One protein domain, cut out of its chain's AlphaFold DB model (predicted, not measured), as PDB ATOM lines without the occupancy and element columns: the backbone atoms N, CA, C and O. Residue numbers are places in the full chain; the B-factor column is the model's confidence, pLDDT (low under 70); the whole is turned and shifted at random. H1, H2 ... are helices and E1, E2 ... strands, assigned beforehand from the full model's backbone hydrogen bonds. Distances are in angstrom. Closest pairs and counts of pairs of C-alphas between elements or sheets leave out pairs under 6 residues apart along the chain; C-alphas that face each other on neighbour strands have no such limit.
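AT A GLANCE: This is residues 41 to 162 of the 330 residues of the protein "VWFD domain-containing protein" of Acanthochromis polyacanthus (spiny chromis) (UniProt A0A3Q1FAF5). Two four-stranded sheets, E1 to E4 and E5 to E8, stand partly face to face as a sandwich. Beyond the edge strands E1 and E8, the long unnamed stretch 121 to 153 and the short helix H1 gather over one end, while the loop 46 to 58 reaches far out from the first sheet. The printed part has 122 residues, with eight named strands, E1 to E8, followed by one named helix, H1; each sheet is antiparallel with its strands in chain order. The class is mostly strand, though under half of the residues are in named elements. The whole is only just compact, close to loose, with a radius of gyration of the C-alphas of 15.9 A and spans of 44 by 38 by 31 A.

HOW THE PARTS SIT: Start with E1, residues 42 to 45, and E2, residues 59 to 64, a hairpin with N 61 and O 43 at 3.2 A. E3, residues 67 to 72, follows beside E2, with N 62 and O 69 at 2.8 A. E4, residues 75 to 80, closes this meander, each strand the antiparallel neighbour of the one before; look for N 79 and O 68 at 2.7 A. A second meander holds E5, residues 89 to 94, E6, residues 97 to 102, E7, residues 106 to 110, and E8, residues 116 to 120. Here look for N 92 and O 99 at 2.8 A, N 100 and O 108 at 2.8 A, and N 109 and O 117 at 2.8 A. In the sandwich, two sheets face to face, the facing parts are 10.6 A centre to centre and the strands of the one stand at 11 degrees to those of the other. E4 and E5 are near each other, with 5 pairs of C-alphas within 10 A. The closest C-alphas of E4 and E6, Ala 76 and Val 98, are 7.7 A apart. H1, residues 154 to 160, is on neither sheet; its O i to N i+4 pairs are within hydrogen-bond range.

IN THESE COORDINATES: Find C-alpha 42 at (106.579, 165.389, 176.269), where E1 begins. E2, E3 and E4 measure 16.1, 15.9 and 15.8 A from first to last C-alpha. E5 begins at C-alpha 89, (112.849, 158.436, 163.078), and is 15.5 A long; E6 is 16.3 A, E7 13.3 A and E8 13.4 A. H1 ends at C-alpha 160, (107.138, 174.944, 187.884).

THE WHOLE: The C-alphas farthest apart, of Asn 51 and Glu 85, are 46.0 A apart. The printed part has no cut. The links E1 to E2 and E8 to H1 are long. The mean pLDDT of the printed part is 71.6; look for values under 70 at residues 41 to 76 and 78 to 86.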
ATOM      1  N   HIS A  41     109.242 167.808 173.165       47.38
ATOM      2  CA  HIS A  41     108.219 168.121 174.124       47.38
ATOM      3  C   HIS A  41     107.494 166.823 174.496       47.38
ATOM      4  O   HIS A  41     107.127 166.061 173.607       47.38
ATOM      5  N   PHE A  42     107.343 166.539 175.791       44.78
ATOM      6  CA  PHE A  42     106.579 165.389 176.269       44.78
ATOM      7  C   PHE A  42     105.330 165.881 176.987       44.78
ATOM      8  O   PHE A  42     105.412 166.453 178.074       44.78
ATOM      9  N   LYS A  43     104.153 165.661 176.398       44.09
ATOM     10  CA  LYS A  43     102.880 165.904 177.089       44.09
ATOM     11  C   LYS A  43     102.402 164.591 177.684       44.09
ATOM     12  O   LYS A  43     101.992 163.708 176.940       44.09
ATOM     13  N   PHE A  44     102.465 164.494 179.013       44.66
ATOM     14  CA  PHE A  44     101.840 163.411 179.762       44.66
ATOM     15  C   PHE A  44     100.521 163.876 180.369       44.66
ATOM     16  O   PHE A  44     100.487 164.873 181.091       44.66
ATOM     17  N   CYS A  45      99.438 163.162 180.071       41.72
ATOM     18  CA  CYS A  45      98.120 163.394 180.656       41.72
ATOM     19  C   CYS A  45      97.793 162.252 181.617       41.72
ATOM     20  O   CYS A  45      97.760 161.121 181.164       41.72
ATOM     21  N   PHE A  46      97.525 162.532 182.896       44.66
ATOM     22  CA  PHE A  46      97.224 161.525 183.927       44.66
ATOM     23  C   PHE A  46      95.801 161.681 184.479       44.66
ATOM     24  O   PHE A  46      95.616 162.254 185.550       44.66
ATOM     25  N   LYS A  47      94.762 161.222 183.780       39.31
ATOM     26  CA  LYS A  47      93.378 161.410 184.253       39.31
ATOM     27  C   LYS A  47      93.183 160.780 185.647       39.31
ATOM     28  O   LYS A  47      93.294 159.576 185.804       39.31
ATOM     29  N   ASN A  48      92.915 161.604 186.663       41.03
ATOM     30  CA  ASN A  48      92.539 161.139 187.997       41.03
ATOM     31  C   ASN A  48      91.014 161.191 188.067       41.03
ATOM     32  O   ASN A  48      90.448 162.283 187.986       41.03
ATOM     33  N   ASP A  49      90.351 160.041 188.165       36.81
ATOM     34  CA  ASP A  49      88.900 160.035 188.327       36.81
ATOM     35  C   ASP A  49      88.553 160.544 189.729       36.81
ATOM     36  O   ASP A  49      89.190 160.177 190.722       36.81
ATOM     37  N   GLN A  50      87.552 161.423 189.813       35.50
ATOM     38  CA  GLN A  50      87.192 162.170 191.029       35.50
ATOM     39  C   GLN A  50      86.685 161.296 192.196       35.50
ATOM     40  O   GLN A  50      86.385 161.820 193.262       35.50
ATOM     41  N   ASN A  51      86.678 159.972 192.044       32.69
ATOM     42  CA  ASN A  51      86.193 159.007 193.030       32.69
ATOM     43  C   ASN A  51      87.322 158.211 193.723       32.69
ATOM     44  O   ASN A  51      87.098 157.115 194.229       32.69
ATOM     45  N   GLY A  52      88.553 158.736 193.758       35.53
ATOM     46  CA  GLY A  52      89.684 158.051 194.406       35.53
ATOM     47  C   GLY A  52      90.297 156.924 193.565       35.53
ATOM     48  O   GLY A  52      91.049 156.107 194.092       35.53
ATOM     49  N   PHE A  53      90.008 156.901 192.263       39.97
ATOM     50  CA  PHE A  53      90.478 155.881 191.332       39.97
ATOM     51  C   PHE A  53      91.780 156.306 190.656       39.97
ATOM     52  O   PHE A  53      91.843 157.301 189.929       39.97
ATOM     53  N   ALA A  54      92.837 155.527 190.869       39.94
ATOM     54  CA  ALA A  54      94.126 155.715 190.221       39.94
ATOM     55  C   ALA A  54      94.186 154.949 188.885       39.94
ATOM     56  O   ALA A  54      95.007 154.056 188.699       39.94
ATOM     57  N   GLY A  55      93.297 155.288 187.947       40.34
ATOM     58  CA  GLY A  55      93.410 154.845 186.558       40.34
ATOM     59  C   GLY A  55      94.514 155.632 185.852       40.34
ATOM     60  O   GLY A  55      94.278 156.730 185.360       40.34
ATOM     61  N   PHE A  56      95.743 155.116 185.838       49.72
ATOM     62  CA  PHE A  56      96.868 155.786 185.184       49.72
ATOM     63  C   PHE A  56      96.893 155.478 183.686       49.72
ATOM     64  O   PHE A  56      97.520 154.515 183.256       49.72
ATOM     65  N   GLN A  57      96.259 156.318 182.874       47.62
ATOM     66  CA  GLN A  57      96.547 156.340 181.442       47.62
ATOM     67  C   GLN A  57      97.728 157.282 181.215       47.62
ATOM     68  O   GLN A  57      97.642 158.445 181.595       47.62
ATOM     69  N   ILE A  58      98.831 156.793 180.642       53.81
ATOM     70  CA  ILE A  58      99.909 157.656 180.149       53.81
ATOM     71  C   ILE A  58      99.674 157.875 178.664       53.81
ATOM     72  O   ILE A  58      99.782 156.952 177.864       53.81
ATOM     73  N   ILE A  59      99.382 159.120 178.315       54.41
ATOM     74  CA  ILE A  59      99.509 159.594 176.943       54.41
ATOM     75  C   ILE A  59     100.910 160.176 176.813       54.41
ATOM     76  O   ILE A  59     101.295 160.964 177.668       54.41
ATOM     77  N   VAL A  60     101.677 159.800 175.794       60.44
ATOM     78  CA  VAL A  60     102.963 160.450 175.501       60.44
ATOM     79  C   VAL A  60     102.856 161.108 174.145       60.44
ATOM     80  O   VAL A  60     102.726 160.418 173.142       60.44
ATOM     81  N   LEU A  61     102.924 162.431 174.106       57.31
ATOM     82  CA  LEU A  61     103.136 163.146 172.850       57.31
ATOM     83  C   LEU A  61     104.612 163.451 172.709       57.31
ATOM     84  O   LEU A  61     105.177 164.031 173.630       57.31
ATOM     85  N   CYS A  62     105.217 163.062 171.595       61.47
ATOM     86  CA  CYS A  62     106.599 163.385 171.260       61.47
ATOM     87  C   CYS A  62     106.595 164.331 170.070       61.47
ATOM     88  O   CYS A  62     106.089 163.968 169.012       61.47
ATOM     89  N   PHE A  63     107.179 165.509 170.232       61.19
ATOM     90  CA  PHE A  63     107.308 166.473 169.145       61.19
ATOM     91  C   PHE A  63     108.710 166.371 168.563       61.19
ATOM     92  O   PHE A  63     109.665 166.647 169.277       61.19
ATOM     93  N   PHE A  64     108.833 165.974 167.301       61.97
ATOM     94  CA  PHE A  64     110.072 165.958 166.527       61.97
ATOM     95  C   PHE A  64     109.978 167.037 165.453       61.97
ATOM     96  O   PHE A  64     109.557 166.755 164.333       61.97
ATOM     97  N   GLN A  65     110.336 168.273 165.804       63.47
ATOM     98  CA  GLN A  65     110.059 169.441 164.957       63.47
ATOM     99  C   GLN A  65     108.565 169.500 164.571       63.47
ATOM    100  O   GLN A  65     107.748 169.807 165.433       63.47
ATOM    101  N   ASN A  66     108.222 169.150 163.326       60.41
ATOM    102  CA  ASN A  66     106.870 169.170 162.759       60.41
ATOM    103  C   ASN A  66     106.079 167.859 162.952       60.41
ATOM    104  O   ASN A  66     104.874 167.798 162.700       60.41
ATOM    105  N   ASN A  67     106.730 166.780 163.395       61.72
ATOM    106  CA  ASN A  67     106.056 165.508 163.643       61.72
ATOM    107  C   ASN A  67     105.592 165.402 165.095       61.72
ATOM    108  O   ASN A  67     106.385 165.576 166.019       61.72
ATOM    109  N   GLU A  68     104.331 165.034 165.298       68.50
ATOM    110  CA  GLU A  68     103.775 164.703 166.605       68.50
ATOM    111  C   GLU A  68     103.538 163.189 166.665       68.50
ATOM    112  O   GLU A  68     102.869 162.605 165.817       68.50
ATOM    113  N   ILE A  69     104.106 162.505 167.654       68.56
ATOM    114  CA  ILE A  69     103.865 161.072 167.858       68.56
ATOM    115  C   ILE A  69     103.080 160.893 169.142       68.56
ATOM    116  O   ILE A  69     103.580 161.193 170.223       68.56
ATOM    117  N   LEU A  70     101.869 160.365 169.009       69.81
ATOM    118  CA  LEU A  70     100.978 160.029 170.104       69.81
ATOM    119  C   LEU A  70     101.143 158.559 170.484       69.81
ATOM    120  O   LEU A  70     100.751 157.661 169.742       69.81
ATOM    121  N   LEU A  71     101.680 158.310 171.673       67.25
ATOM    122  CA  LEU A  71     101.613 157.016 172.339       67.25
ATOM    123  C   LEU A  71     100.380 157.002 173.241       67.25
ATOM    124  O   LEU A  71     100.297 157.780 174.193       67.25
ATOM    125  N   SER A  72      99.415 156.149 172.920       67.50
ATOM    126  CA  SER A  72      98.189 155.962 173.699       67.50
ATOM    127  C   SER A  72      97.594 154.590 173.390       67.50
ATOM    128  O   SER A  72      97.810 154.064 172.301       67.50
ATOM    129  N   GLU A  73      96.830 154.022 174.329       65.31
ATOM    130  CA  GLU A  73      96.070 152.773 174.119       65.31
ATOM    131  C   GLU A  73      96.954 151.628 173.588       65.31
ATOM    132  O   GLU A  73      96.627 150.980 172.598       65.31
ATOM    133  N   GLU A  74      98.129 151.435 174.198       65.25
ATOM    134  CA  GLU A  74      99.135 150.425 173.819       65.25
ATOM    135  C   GLU A  74      99.725 150.548 172.398       65.25
ATOM    136  O   GLU A  74     100.517 149.700 171.972       65.25
ATOM    137  N   ASN A  75      99.404 151.628 171.683       63.81
ATOM    138  CA  ASN A  75      99.786 151.864 170.297       63.81
ATOM    139  C   ASN A  75     100.557 153.181 170.127       63.81
ATOM    140  O   ASN A  75     100.453 154.108 170.930       63.81
ATOM    141  N   ALA A  76     101.334 153.262 169.045       64.75
ATOM    142  CA  ALA A  76     101.988 154.487 168.594       64.75
ATOM    143  C   ALA A  76     101.297 154.989 167.324       64.75
ATOM    144  O   ALA A  76     101.346 154.325 166.288       64.75
ATOM    145  N   LYS A  77     100.657 156.156 167.401       71.31
ATOM    146  CA  LYS A  77     100.025 156.846 166.272       71.31
ATOM    147  C   LYS A  77     100.889 158.045 165.885       71.31
ATOM    148  O   LYS A  77     101.134 158.926 166.705       71.31
ATOM    149  N   VAL A  78     101.365 158.078 164.644       66.88
ATOM    150  CA  VAL A  78     102.106 159.227 164.104       66.88
ATOM    151  C   VAL A  78     101.097 160.233 163.558       66.88
ATOM    152  O   VAL A  78     100.388 159.942 162.597       66.88
ATOM    153  N   ILE A  79     101.032 161.404 164.179       66.06
ATOM    154  CA  ILE A  79     100.224 162.548 163.765       66.06
ATOM    155  C   ILE A  79     101.169 163.496 163.014       66.06
ATOM    156  O   ILE A  79     101.952 164.234 163.606       66.06
ATOM    157  N   LYS A  80     101.161 163.447 161.680       62.62
ATOM    158  CA  LYS A  80     101.964 164.385 160.879       62.62
ATOM    159  C   LYS A  80     101.342 165.783 160.935       62.62
ATOM    160  O   LYS A  80     100.166 165.916 160.593       62.62
ATOM    161  N   GLN A  81     102.120 166.817 161.264       52.25
ATOM    162  CA  GLN A  81     101.703 168.213 161.101       52.25
ATOM    163  C   GLN A  81     102.711 169.020 160.263       52.25
ATOM    164  O   GLN A  81     103.665 169.593 160.764       52.25
ATOM    165  N   SER A  82     102.387 169.179 158.976       48.31
ATOM    166  CA  SER A  82     102.887 170.211 158.043       48.31
ATOM    167  C   SER A  82     104.351 170.157 157.539       48.31
ATOM    168  O   SER A  82     105.226 169.504 158.095       48.31
ATOM    169  N   LYS A  83     104.563 170.820 156.386       47.31
ATOM    170  CA  LYS A  83     105.755 170.788 155.514       47.31
ATOM    171  C   LYS A  83     107.003 171.386 156.192       47.31
ATOM    172  O   LYS A  83     107.032 172.579 156.470       47.31
ATOM    173  N   GLY A  84     108.044 170.571 156.359       52.59
ATOM    174  CA  GLY A  84     109.405 170.951 156.758       52.59
ATOM    175  C   GLY A  84     110.372 169.778 156.557       52.59
ATOM    176  O   GLY A  84     109.946 168.699 156.144       52.59
ATOM    177  N   GLU A  85     111.666 169.997 156.791       53.53
ATOM    178  CA  GLU A  85     112.683 168.942 156.714       53.53
ATOM    179  C   GLU A  85     112.698 168.156 158.033       53.53
ATOM    180  O   GLU A  85     113.205 168.616 159.053       53.53
ATOM    181  N   ASP A  86     112.062 166.986 158.032       66.06
ATOM    182  CA  ASP A  86     111.846 166.193 159.240       66.06
ATOM    183  C   ASP A  86     113.106 165.427 159.677       66.06
ATOM    184  O   ASP A  86     113.798 164.823 158.860       66.06
ATOM    185  N   ILE A  87     113.357 165.355 160.992       71.75
ATOM    186  CA  ILE A  87     114.372 164.447 161.555       71.75
ATOM    187  C   ILE A  87     113.915 162.998 161.320       71.75
ATOM    188  O   ILE A  87     112.855 162.619 161.835       71.75
ATOM    189  N   PRO A  88     114.707 162.153 160.632       82.12
ATOM    190  CA  PRO A  88     114.353 160.755 160.437       82.12
ATOM    191  C   PRO A  88     114.217 160.013 161.769       82.12
ATOM    192  O   PRO A  88     115.092 160.075 162.641       82.12
ATOM    193  N   PHE A  89     113.116 159.277 161.918       82.44
ATOM    194  CA  PHE A  89     112.849 158.436 163.078       82.44
ATOM    195  C   PHE A  89     112.323 157.062 162.664       82.44
ATOM    196  O   PHE A  89     111.770 156.880 161.578       82.44
ATOM    197  N   LYS A  90     112.488 156.082 163.551       84.69
ATOM    198  CA  LYS A  90     111.950 154.726 163.411       84.69
ATOM    199  C   LYS A  90     111.161 154.346 164.650       84.69
ATOM    200  O   LYS A  90     111.497 154.742 165.765       84.69
ATOM    201  N   VAL A  91     110.119 153.547 164.440       83.94
ATOM    202  CA  VAL A  91     109.304 152.962 165.506       83.94
ATOM    203  C   VAL A  91     109.457 151.448 165.453       83.94
ATOM    204  O   VAL A  91     109.147 150.813 164.444       83.94
ATOM    205  N   HIS A  92     109.914 150.866 166.554       84.19
ATOM    206  CA  HIS A  92     110.125 149.436 166.717       84.19
ATOM    207  C   HIS A  92     109.219 148.891 167.816       84.19
ATOM    208  O   HIS A  92     109.000 149.535 168.842       84.19
ATOM    209  N   THR A  93     108.763 147.656 167.637       84.25
ATOM    210  CA  THR A  93     108.227 146.843 168.732       84.25
ATOM    211  C   THR A  93     109.319 145.862 169.139       84.25
ATOM    212  O   THR A  93     109.736 145.039 168.324       84.25
ATOM    213  N   MET A  94     109.821 145.979 170.367       85.06
ATOM    214  CA  MET A  94     110.919 145.164 170.894       85.06
ATOM    215  C   MET A  94     110.493 144.529 172.214       85.06
ATOM    216  O   MET A  94     110.404 145.208 173.240       85.06
ATOM    217  N   GLY A  95     110.220 143.224 172.189       87.00
ATOM    218  CA  GLY A  95     109.697 142.510 173.349       87.00
ATOM    219  C   GLY A  95     108.395 143.141 173.853       87.00
ATOM    220  O   GLY A  95     107.429 143.278 173.107       87.00
ATOM    221  N   LEU A  96     108.378 143.552 175.122       86.38
ATOM    222  CA  LEU A  96     107.213 144.189 175.754       86.38
ATOM    223  C   LEU A  96     107.109 145.704 175.497       86.38
ATOM    224  O   LEU A  96     106.204 146.350 176.022       86.38
ATOM    225  N   TYR A  97     108.023 146.285 174.717       85.94
ATOM    226  CA  TYR A  97     108.181 147.732 174.602       85.94
ATOM    227  C   TYR A  97     107.928 148.245 173.185       85.94
ATOM    228  O   TYR A  97     108.211 147.576 172.189       85.94
ATOM    229  N   VAL A  98     107.455 149.487 173.111       85.38
ATOM    230  CA  VAL A  98     107.536 150.326 171.914       85.38
ATOM    231  C   VAL A  98     108.779 151.197 172.041       85.38
ATOM    232  O   VAL A  98     108.974 151.850 173.068       85.38
ATOM    233  N   VAL A  99     109.616 151.205 171.010       85.75
ATOM    234  CA  VAL A  99     110.852 151.989 170.950       85.75
ATOM    235  C   VAL A  99     110.766 152.967 169.790       85.75
ATOM    236  O   VAL A  99     110.603 152.549 168.649       85.75
ATOM    237  N   ILE A 100     110.897 154.258 170.072       84.94
ATOM    238  CA  ILE A 100     111.038 155.302 169.057       84.94
ATOM    239  C   ILE A 100     112.476 155.782 169.102       84.94
ATOM    240  O   ILE A 100     112.941 156.228 170.148       84.94
ATOM    241  N   GLU A 101     113.181 155.712 167.984       85.31
ATOM    242  CA  GLU A 101     114.523 156.270 167.871       85.31
ATOM    243  C   GLU A 101     114.601 157.300 166.754       85.31
ATOM    244  O   GLU A 101     114.014 157.115 165.690       85.31
ATOM    245  N   ALA A 102     115.343 158.374 166.991       84.12
ATOM    246  CA  ALA A 102     115.601 159.410 166.003       84.12
ATOM    247  C   ALA A 102     117.096 159.514 165.713       84.12
ATOM    248  O   ALA A 102     117.938 159.330 166.599       84.12
ATOM    249  N   GLU A 103     117.428 159.840 164.469       86.06
ATOM    250  CA  GLU A 103     118.811 159.928 163.985       86.06
ATOM    251  C   GLU A 103     119.660 160.950 164.766       86.06
ATOM    252  O   GLU A 103     120.874 160.803 164.917       86.06
ATOM    253  N   ASN A 104     119.018 161.954 165.367       79.56
ATOM    254  CA  ASN A 104     119.674 162.969 166.192       79.56
ATOM    255  C   ASN A 104     120.235 162.443 167.533       79.56
ATOM    256  O   ASN A 104     120.936 163.183 168.233       79.56
ATOM    257  N   GLY A 105     119.962 161.191 167.907       79.69
ATOM    258  CA  GLY A 105     120.471 160.596 169.139       79.69
ATOM    259  C   GLY A 105     119.448 160.411 170.260       79.69
ATOM    260  O   GLY A 105     119.858 160.118 171.386       79.69
ATOM    261  N   LEU A 106     118.158 160.646 170.001       80.06
ATOM    262  CA  LEU A 106     117.077 160.384 170.954       80.06
ATOM    263  C   LEU A 106     116.575 158.946 170.821       80.06
ATOM    264  O   LEU A 106     116.278 158.488 169.720       80.06
ATOM    265  N   VAL A 107     116.371 158.281 171.958       83.56
ATOM    266  CA  VAL A 107     115.613 157.030 172.034       83.56
ATOM    267  C   VAL A 107     114.576 157.126 173.145       83.56
ATOM    268  O   VAL A 107     114.911 157.398 174.298       83.56
ATOM    269  N   LEU A 108     113.324 156.855 172.810       83.38
ATOM    270  CA  LEU A 108     112.212 156.713 173.734       83.38
ATOM    271  C   LEU A 108     111.793 155.249 173.803       83.38
ATOM    272  O   LEU A 108     111.624 154.606 172.773       83.38
ATOM    273  N   ILE A 109     111.595 154.726 175.005       83.38
ATOM    274  CA  ILE A 109     111.180 153.344 175.230       83.38
ATOM    275  C   ILE A 109     109.991 153.364 176.184       83.38
ATOM    276  O   ILE A 109     110.093 153.871 177.300       83.38
ATOM    277  N   TRP A 110     108.870 152.807 175.751       82.25
ATOM    278  CA  TRP A 110     107.620 152.792 176.501       82.25
ATOM    279  C   TRP A 110     107.129 151.361 176.679       82.25
ATOM    280  O   TRP A 110     107.060 150.601 175.715       82.25
ATOM    281  N   ASN A 111     106.756 150.985 177.902       76.56
ATOM    282  CA  ASN A 111     106.255 149.639 178.208       76.56
ATOM    283  C   ASN A 111     104.761 149.442 177.883       76.56
ATOM    284  O   ASN A 111     104.145 148.524 178.421       76.56
ATOM    285  N   LYS A 112     104.170 150.338 177.077       79.94
ATOM    286  CA  LYS A 112     102.732 150.393 176.745       79.94
ATOM    287  C   LYS A 112     101.802 150.718 177.921       79.94
ATOM    288  O   LYS A 112     100.588 150.728 177.761       79.94
ATOM    289  N   LYS A 113     102.374 151.005 179.093       75.31
ATOM    290  CA  LYS A 113     101.672 151.255 180.355       75.31
ATOM    291  C   LYS A 113     102.223 152.534 180.980       75.31
ATOM    292  O   LYS A 113     102.151 153.605 180.381       75.31
ATOM    293  N   THR A 114     102.812 152.430 182.166       71.19
ATOM    294  CA  THR A 114     103.228 153.572 182.980       71.19
ATOM    295  C   THR A 114     104.726 153.876 182.944       71.19
ATOM    296  O   THR A 114     105.159 154.901 183.462       71.19
ATOM    297  N   THR A 115     105.549 153.003 182.359       75.00
ATOM    298  CA  THR A 115     107.007 153.177 182.356       75.00
ATOM    299  C   THR A 115     107.469 153.757 181.033       75.00
ATOM    300  O   THR A 115     107.319 153.135 179.978       75.00
ATOM    301  N   LEU A 116     108.077 154.937 181.118       75.88
ATOM    302  CA  LEU A 116     108.730 155.606 180.009       75.88
ATOM    303  C   LEU A 116     110.206 155.794 180.315       75.88
ATOM    304  O   LEU A 116     110.597 156.152 181.423       75.88
ATOM    305  N   MET A 117     111.028 155.584 179.303       79.88
ATOM    306  CA  MET A 117     112.461 155.630 179.441       79.88
ATOM    307  C   MET A 117     113.058 156.419 178.284       79.88
ATOM    308  O   MET A 117     112.810 156.107 177.121       79.88
ATOM    309  N   ILE A 118     113.832 157.451 178.609       80.12
ATOM    310  CA  ILE A 118     114.429 158.363 177.633       80.12
ATOM    311  C   ILE A 118     115.941 158.165 177.665       80.12
ATOM    312  O   ILE A 118     116.565 158.251 178.723       80.12
ATOM    313  N   ARG A 119     116.538 157.923 176.499       82.38
ATOM    314  CA  ARG A 119     117.990 157.913 176.308       82.38
ATOM    315  C   ARG A 119     118.365 159.046 175.369       82.38
ATOM    316  O   ARG A 119     117.753 159.217 174.316       82.38
ATOM    317  N   LEU A 120     119.399 159.782 175.750       80.06
ATOM    318  CA  LEU A 120     119.925 160.902 174.984       80.06
ATOM    319  C   LEU A 120     121.399 160.676 174.676       80.06
ATOM    320  O   LEU A 120     122.192 160.359 175.568       80.06
ATOM    321  N   SER A 121     121.784 160.900 173.422       80.94
ATOM    322  CA  SER A 121     123.195 160.978 173.053       80.94
ATOM    323  C   SER A 121     123.902 162.107 173.814       80.94
ATOM    324  O   SER A 121     123.298 163.121 174.167       80.94
ATOM    325  N   ASN A 122     125.215 161.978 174.021       82.12
ATOM    326  CA  ASN A 122     126.020 162.989 174.723       82.12
ATOM    327  C   ASN A 122     125.961 164.390 174.077       82.12
ATOM    328  O   ASN A 122     126.322 165.371 174.721       82.12
ATOM    329  N   LYS A 123     125.479 164.510 172.831       81.06
ATOM    330  CA  LYS A 123     125.289 165.794 172.134       81.06
ATOM    331  C   LYS A 123     124.303 166.723 172.857       81.06
ATOM    332  O   LYS A 123     124.410 167.942 172.702       81.06
ATOM    333  N   PHE A 124     123.386 166.148 173.639       78.25
ATOM    334  CA  PHE A 124     122.366 166.845 174.428       78.25
ATOM    335  C   PHE A 124     122.824 167.222 175.847       78.25
ATOM    336  O   PHE A 124     122.057 167.828 176.595       78.25
ATOM    337  N   ARG A 125     124.054 166.866 176.241       81.12
ATOM    338  CA  ARG A 125     124.576 167.125 177.587       81.12
ATOM    339  C   ARG A 125     124.541 168.625 177.901       81.12
ATOM    340  O   ARG A 125     125.148 169.410 177.177       81.12
ATOM    341  N   GLY A 126     123.844 169.017 178.970       80.25
ATOM    342  CA  GLY A 126     123.697 170.419 179.382       80.25
ATOM    343  C   GLY A 126     122.821 171.285 178.465       80.25
ATOM    344  O   GLY A 126     122.799 172.499 178.641       80.25
ATOM    345  N   LYS A 127     122.129 170.691 177.483       79.69
ATOM    346  CA  LYS A 127     121.281 171.400 176.501       79.69
ATOM    347  C   LYS A 127     119.794 171.085 176.641       79.69
ATOM    348  O   LYS A 127     118.999 171.498 175.809       79.69
ATOM    349  N   VAL A 128     119.426 170.308 177.653       77.88
ATOM    350  CA  VAL A 128     118.038 169.932 177.927       77.88
ATOM    351  C   VAL A 128     117.596 170.526 179.252       77.88
ATOM    352  O   VAL A 128     118.412 170.956 180.067       77.88
ATOM    353  N   CYS A 129     116.290 170.558 179.463       78.88
ATOM    354  CA  CYS A 129     115.671 170.966 180.711       78.88
ATOM    355  C   CYS A 129     114.338 170.227 180.883       78.88
ATOM    356  O   CYS A 129     113.874 169.530 179.978       78.88
ATOM    357  N   GLY A 130     113.725 170.363 182.057       76.12
ATOM    358  CA  GLY A 130     112.473 169.700 182.402       76.12
ATOM    359  C   GLY A 130     112.631 168.746 183.577       76.12
ATOM    360  O   GLY A 130     113.628 168.764 184.296       76.12
ATOM    361  N   LEU A 131     111.646 167.865 183.761       75.81
ATOM    362  CA  LEU A 131     111.630 166.932 184.894       75.81
ATOM    363  C   LEU A 131     112.774 165.916 184.912       75.81
ATOM    364  O   LEU A 131     113.077 165.359 185.964       75.81
ATOM    365  N   CYS A 132     113.402 165.678 183.763       78.50
ATOM    366  CA  CYS A 132     114.557 164.792 183.652       78.50
ATOM    367  C   CYS A 132     115.872 165.471 184.084       78.50
ATOM    368  O   CYS A 132     116.930 164.849 183.989       78.50
ATOM    369  N   GLY A 133     115.820 166.731 184.532       80.44
ATOM    370  CA  GLY A 133     116.995 167.555 184.802       80.44
ATOM    371  C   GLY A 133     117.593 168.143 183.523       80.44
ATOM    372  O   GLY A 133     116.923 168.257 182.494       80.44
ATOM    373  N   ASN A 134     118.867 168.529 183.594       78.50
ATOM    374  CA  ASN A 134     119.578 169.229 182.515       78.50
ATOM    375  C   ASN A 134     120.646 168.380 181.798       78.50
ATOM    376  O   ASN A 134     121.329 168.857 180.890       78.50
ATOM    377  N   TYR A 135     120.807 167.120 182.211       81.81
ATOM    378  CA  TYR A 135     121.783 166.184 181.659       81.81
ATOM    379  C   TYR A 135     123.239 166.699 181.696       81.81
ATOM    380  O   TYR A 135     124.016 166.390 180.803       81.81
ATOM    381  N   ASP A 136     123.666 167.480 182.692       81.00
ATOM    382  CA  ASP A 136     125.063 167.959 182.769       81.00
ATOM    383  C   ASP A 136     126.005 167.005 183.548       81.00
ATOM    384  O   ASP A 136     127.237 167.079 183.426       81.00
ATOM    385  N   GLY A 137     125.434 166.048 184.287       83.12
ATOM    386  CA  GLY A 137     126.141 165.104 185.160       83.12
ATOM    387  C   GLY A 137     126.263 165.549 186.618       83.12
ATOM    388  O   GLY A 137     126.866 164.834 187.421       83.12
ATOM    389  N   LYS A 138     125.690 166.697 186.982       82.81
ATOM    390  CA  LYS A 138     125.697 167.282 188.322       82.81
ATOM    391  C   LYS A 138     124.298 167.235 188.907       82.81
ATOM    392  O   LYS A 138     123.582 168.217 188.957       82.81
ATOM    393  N   ILE A 139     123.977 166.121 189.539       79.62
ATOM    394  CA  ILE A 139     122.639 165.884 190.084       79.62
ATOM    395  C   ILE A 139     122.162 167.030 191.037       79.62
ATOM    396  O   ILE A 139     120.964 167.255 191.188       79.62
ATOM    397  N   LYS A 140     123.076 167.804 191.671       87.88
ATOM    398  CA  LYS A 140     122.770 168.927 192.601       87.88
ATOM    399  C   LYS A 140     121.913 170.030 191.983       87.88
ATOM    400  O   LYS A 140     121.255 170.739 192.736       87.88
ATOM    401  N   ASN A 141     121.925 170.170 190.660       85.62
ATOM    402  CA  ASN A 141     121.123 171.157 189.944       85.62
ATOM    403  C   ASN A 141     119.997 170.521 189.104       85.62
ATOM    404  O   ASN A 141     119.328 171.240 188.369       85.62
ATOM    405  N   ASP A 142     119.730 169.214 189.234       81.19
ATOM    406  CA  ASP A 142     118.657 168.552 188.470       81.19
ATOM    407  C   ASP A 142     117.281 169.174 188.776       81.19
ATOM    408  O   ASP A 142     116.421 169.246 187.902       81.19
ATOM    409  N   LEU A 143     117.079 169.671 190.003       85.81
ATOM    410  CA  LEU A 143     115.855 170.351 190.434       85.81
ATOM    411  C   LEU A 143     115.866 171.846 190.063       85.81
ATOM    412  O   LEU A 143     115.664 172.712 190.913       85.81
ATOM    413  N   THR A 144     116.125 172.150 188.791       84.62
ATOM    414  CA  THR A 144     116.066 173.518 188.253       84.62
ATOM    415  C   THR A 144     114.667 173.823 187.711       84.62
ATOM    416  O   THR A 144     114.146 173.098 186.862       84.62
ATOM    417  N   THR A 145     114.034 174.886 188.199       86.12
ATOM    418  CA  THR A 145     112.692 175.308 187.774       86.12
ATOM    419  C   THR A 145     112.689 175.877 186.355       86.12
ATOM    420  O   THR A 145     113.735 176.209 185.792       86.12
ATOM    421  N   ARG A 146     111.493 176.074 185.783       82.25
ATOM    422  CA  ARG A 146     111.323 176.770 184.492       82.25
ATOM    423  C   ARG A 146     111.945 178.179 184.479       82.25
ATOM    424  O   ARG A 146     112.405 178.624 183.433       82.25
ATOM    425  N   ASN A 147     112.030 178.837 185.638       89.19
ATOM    426  CA  ASN A 147     112.643 180.160 185.803       89.19
ATOM    427  C   ASN A 147     114.165 180.100 186.039       89.19
ATOM    428  O   ASN A 147     114.767 181.110 186.388       89.19
ATOM    429  N   LYS A 148     114.793 178.931 185.836       89.44
ATOM    430  CA  LYS A 148     116.234 178.684 186.022       89.44
ATOM    431  C   LYS A 148     116.713 178.779 187.478       89.44
ATOM    432  O   LYS A 148     117.908 178.907 187.726       89.44
ATOM    433  N   GLU A 149     115.804 178.652 188.442       93.62
ATOM    434  CA  GLU A 149     116.144 178.630 189.868       93.62
ATOM    435  C   GLU A 149     116.350 177.197 190.353       93.62
ATOM    436  O   GLU A 149     115.534 176.316 190.081       93.62
ATOM    437  N   VAL A 150     117.419 176.950 191.111       93.56
ATOM    438  CA  VAL A 150     117.655 175.641 191.732       93.56
ATOM    439  C   VAL A 150     116.887 175.570 193.046       93.56
ATOM    440  O   VAL A 150     117.140 176.353 193.961       93.56
ATOM    441  N   VAL A 151     115.972 174.609 193.158       90.44
ATOM    442  CA  VAL A 151     115.145 174.410 194.356       90.44
ATOM    443  C   VAL A 151     115.447 173.076 195.032       90.44
ATOM    444  O   VAL A 151     115.929 172.129 194.420       90.44
ATOM    445  N   VAL A 152     115.135 172.982 196.326       90.38
ATOM    446  CA  VAL A 152     115.329 171.749 197.112       90.38
ATOM    447  C   VAL A 152     114.072 170.873 197.110       90.38
ATOM    448  O   VAL A 152     114.152 169.650 197.213       90.38
ATOM    449  N   LYS A 153     112.888 171.491 197.000       82.81
ATOM    450  CA  LYS A 153     111.596 170.806 197.108       82.81
ATOM    451  C   LYS A 153     111.116 170.325 195.728       82.81
ATOM    452  O   LYS A 153     110.908 171.149 194.839       82.81
ATOM    453  N   PRO A 154     110.829 169.024 195.547       81.56
ATOM    454  CA  PRO A 154     110.336 168.488 194.272       81.56
ATOM    455  C   PRO A 154     108.972 168.984 193.871       81.56
ATOM    456  O   PRO A 154     108.672 169.002 192.689       81.56
ATOM    457  N   LEU A 155     108.122 169.316 194.844       82.12
ATOM    458  CA  LEU A 155     106.800 169.852 194.551       82.12
ATOM    459  C   LEU A 155     106.926 171.211 193.870       82.12
ATOM    460  O   LEU A 155     106.265 171.437 192.864       82.12
ATOM    461  N   ASP A 156     107.817 172.073 194.360       85.69
ATOM    462  CA  ASP A 156     108.077 173.382 193.758       85.69
ATOM    463  C   ASP A 156     108.681 173.204 192.358       85.69
ATOM    464  O   ASP A 156     108.191 173.783 191.387       85.69
ATOM    465  N   PHE A 157     109.668 172.308 192.232       84.62
ATOM    466  CA  PHE A 157     110.254 171.921 190.948       84.62
ATOM    467  C   PHE A 157     109.194 171.406 189.961       84.62
ATOM    468  O   PHE A 157     109.019 171.989 188.895       84.62
ATOM    469  N   GLY A 158     108.439 170.367 190.319       78.94
ATOM    470  CA  GLY A 158     107.438 169.731 189.462       78.94
ATOM    471  C   GLY A 158     106.303 170.674 189.066       78.94
ATOM    472  O   GLY A 158     105.922 170.719 187.898       78.94
ATOM    473  N   ASN A 159     105.819 171.495 190.003       80.81
ATOM    474  CA  ASN A 159     104.788 172.496 189.726       80.81
ATOM    475  C   ASN A 159     105.278 173.602 188.785       80.81
ATOM    476  O   ASN A 159     104.483 174.101 187.991       80.81
ATOM    477  N   SER A 160     106.567 173.961 188.820       81.38
ATOM    478  CA  SER A 160     107.138 174.944 187.884       81.38
ATOM    479  C   SER A 160     107.141 174.460 186.425       81.38
ATOM    480  O   SER A 160     107.133 175.264 185.491       81.38
ATOM    481  N   TRP A 161     107.107 173.141 186.223       75.44
ATOM    482  CA  TRP A 161     107.088 172.503 184.909       75.44
ATOM    483  C   TRP A 161     105.678 172.195 184.399       75.44
ATOM    484  O   TRP A 161     105.549 171.674 183.290       75.44
ATOM    485  N   LYS A 162     104.622 172.574 185.138       70.69
ATOM    486  CA  LYS A 162     103.251 172.525 184.617       70.69
ATOM    487  C   LYS A 162     103.133 173.382 183.364       70.69
ATOM    488  O   LYS A 162     103.911 174.314 183.150       70.69
TER     489      LYS A 162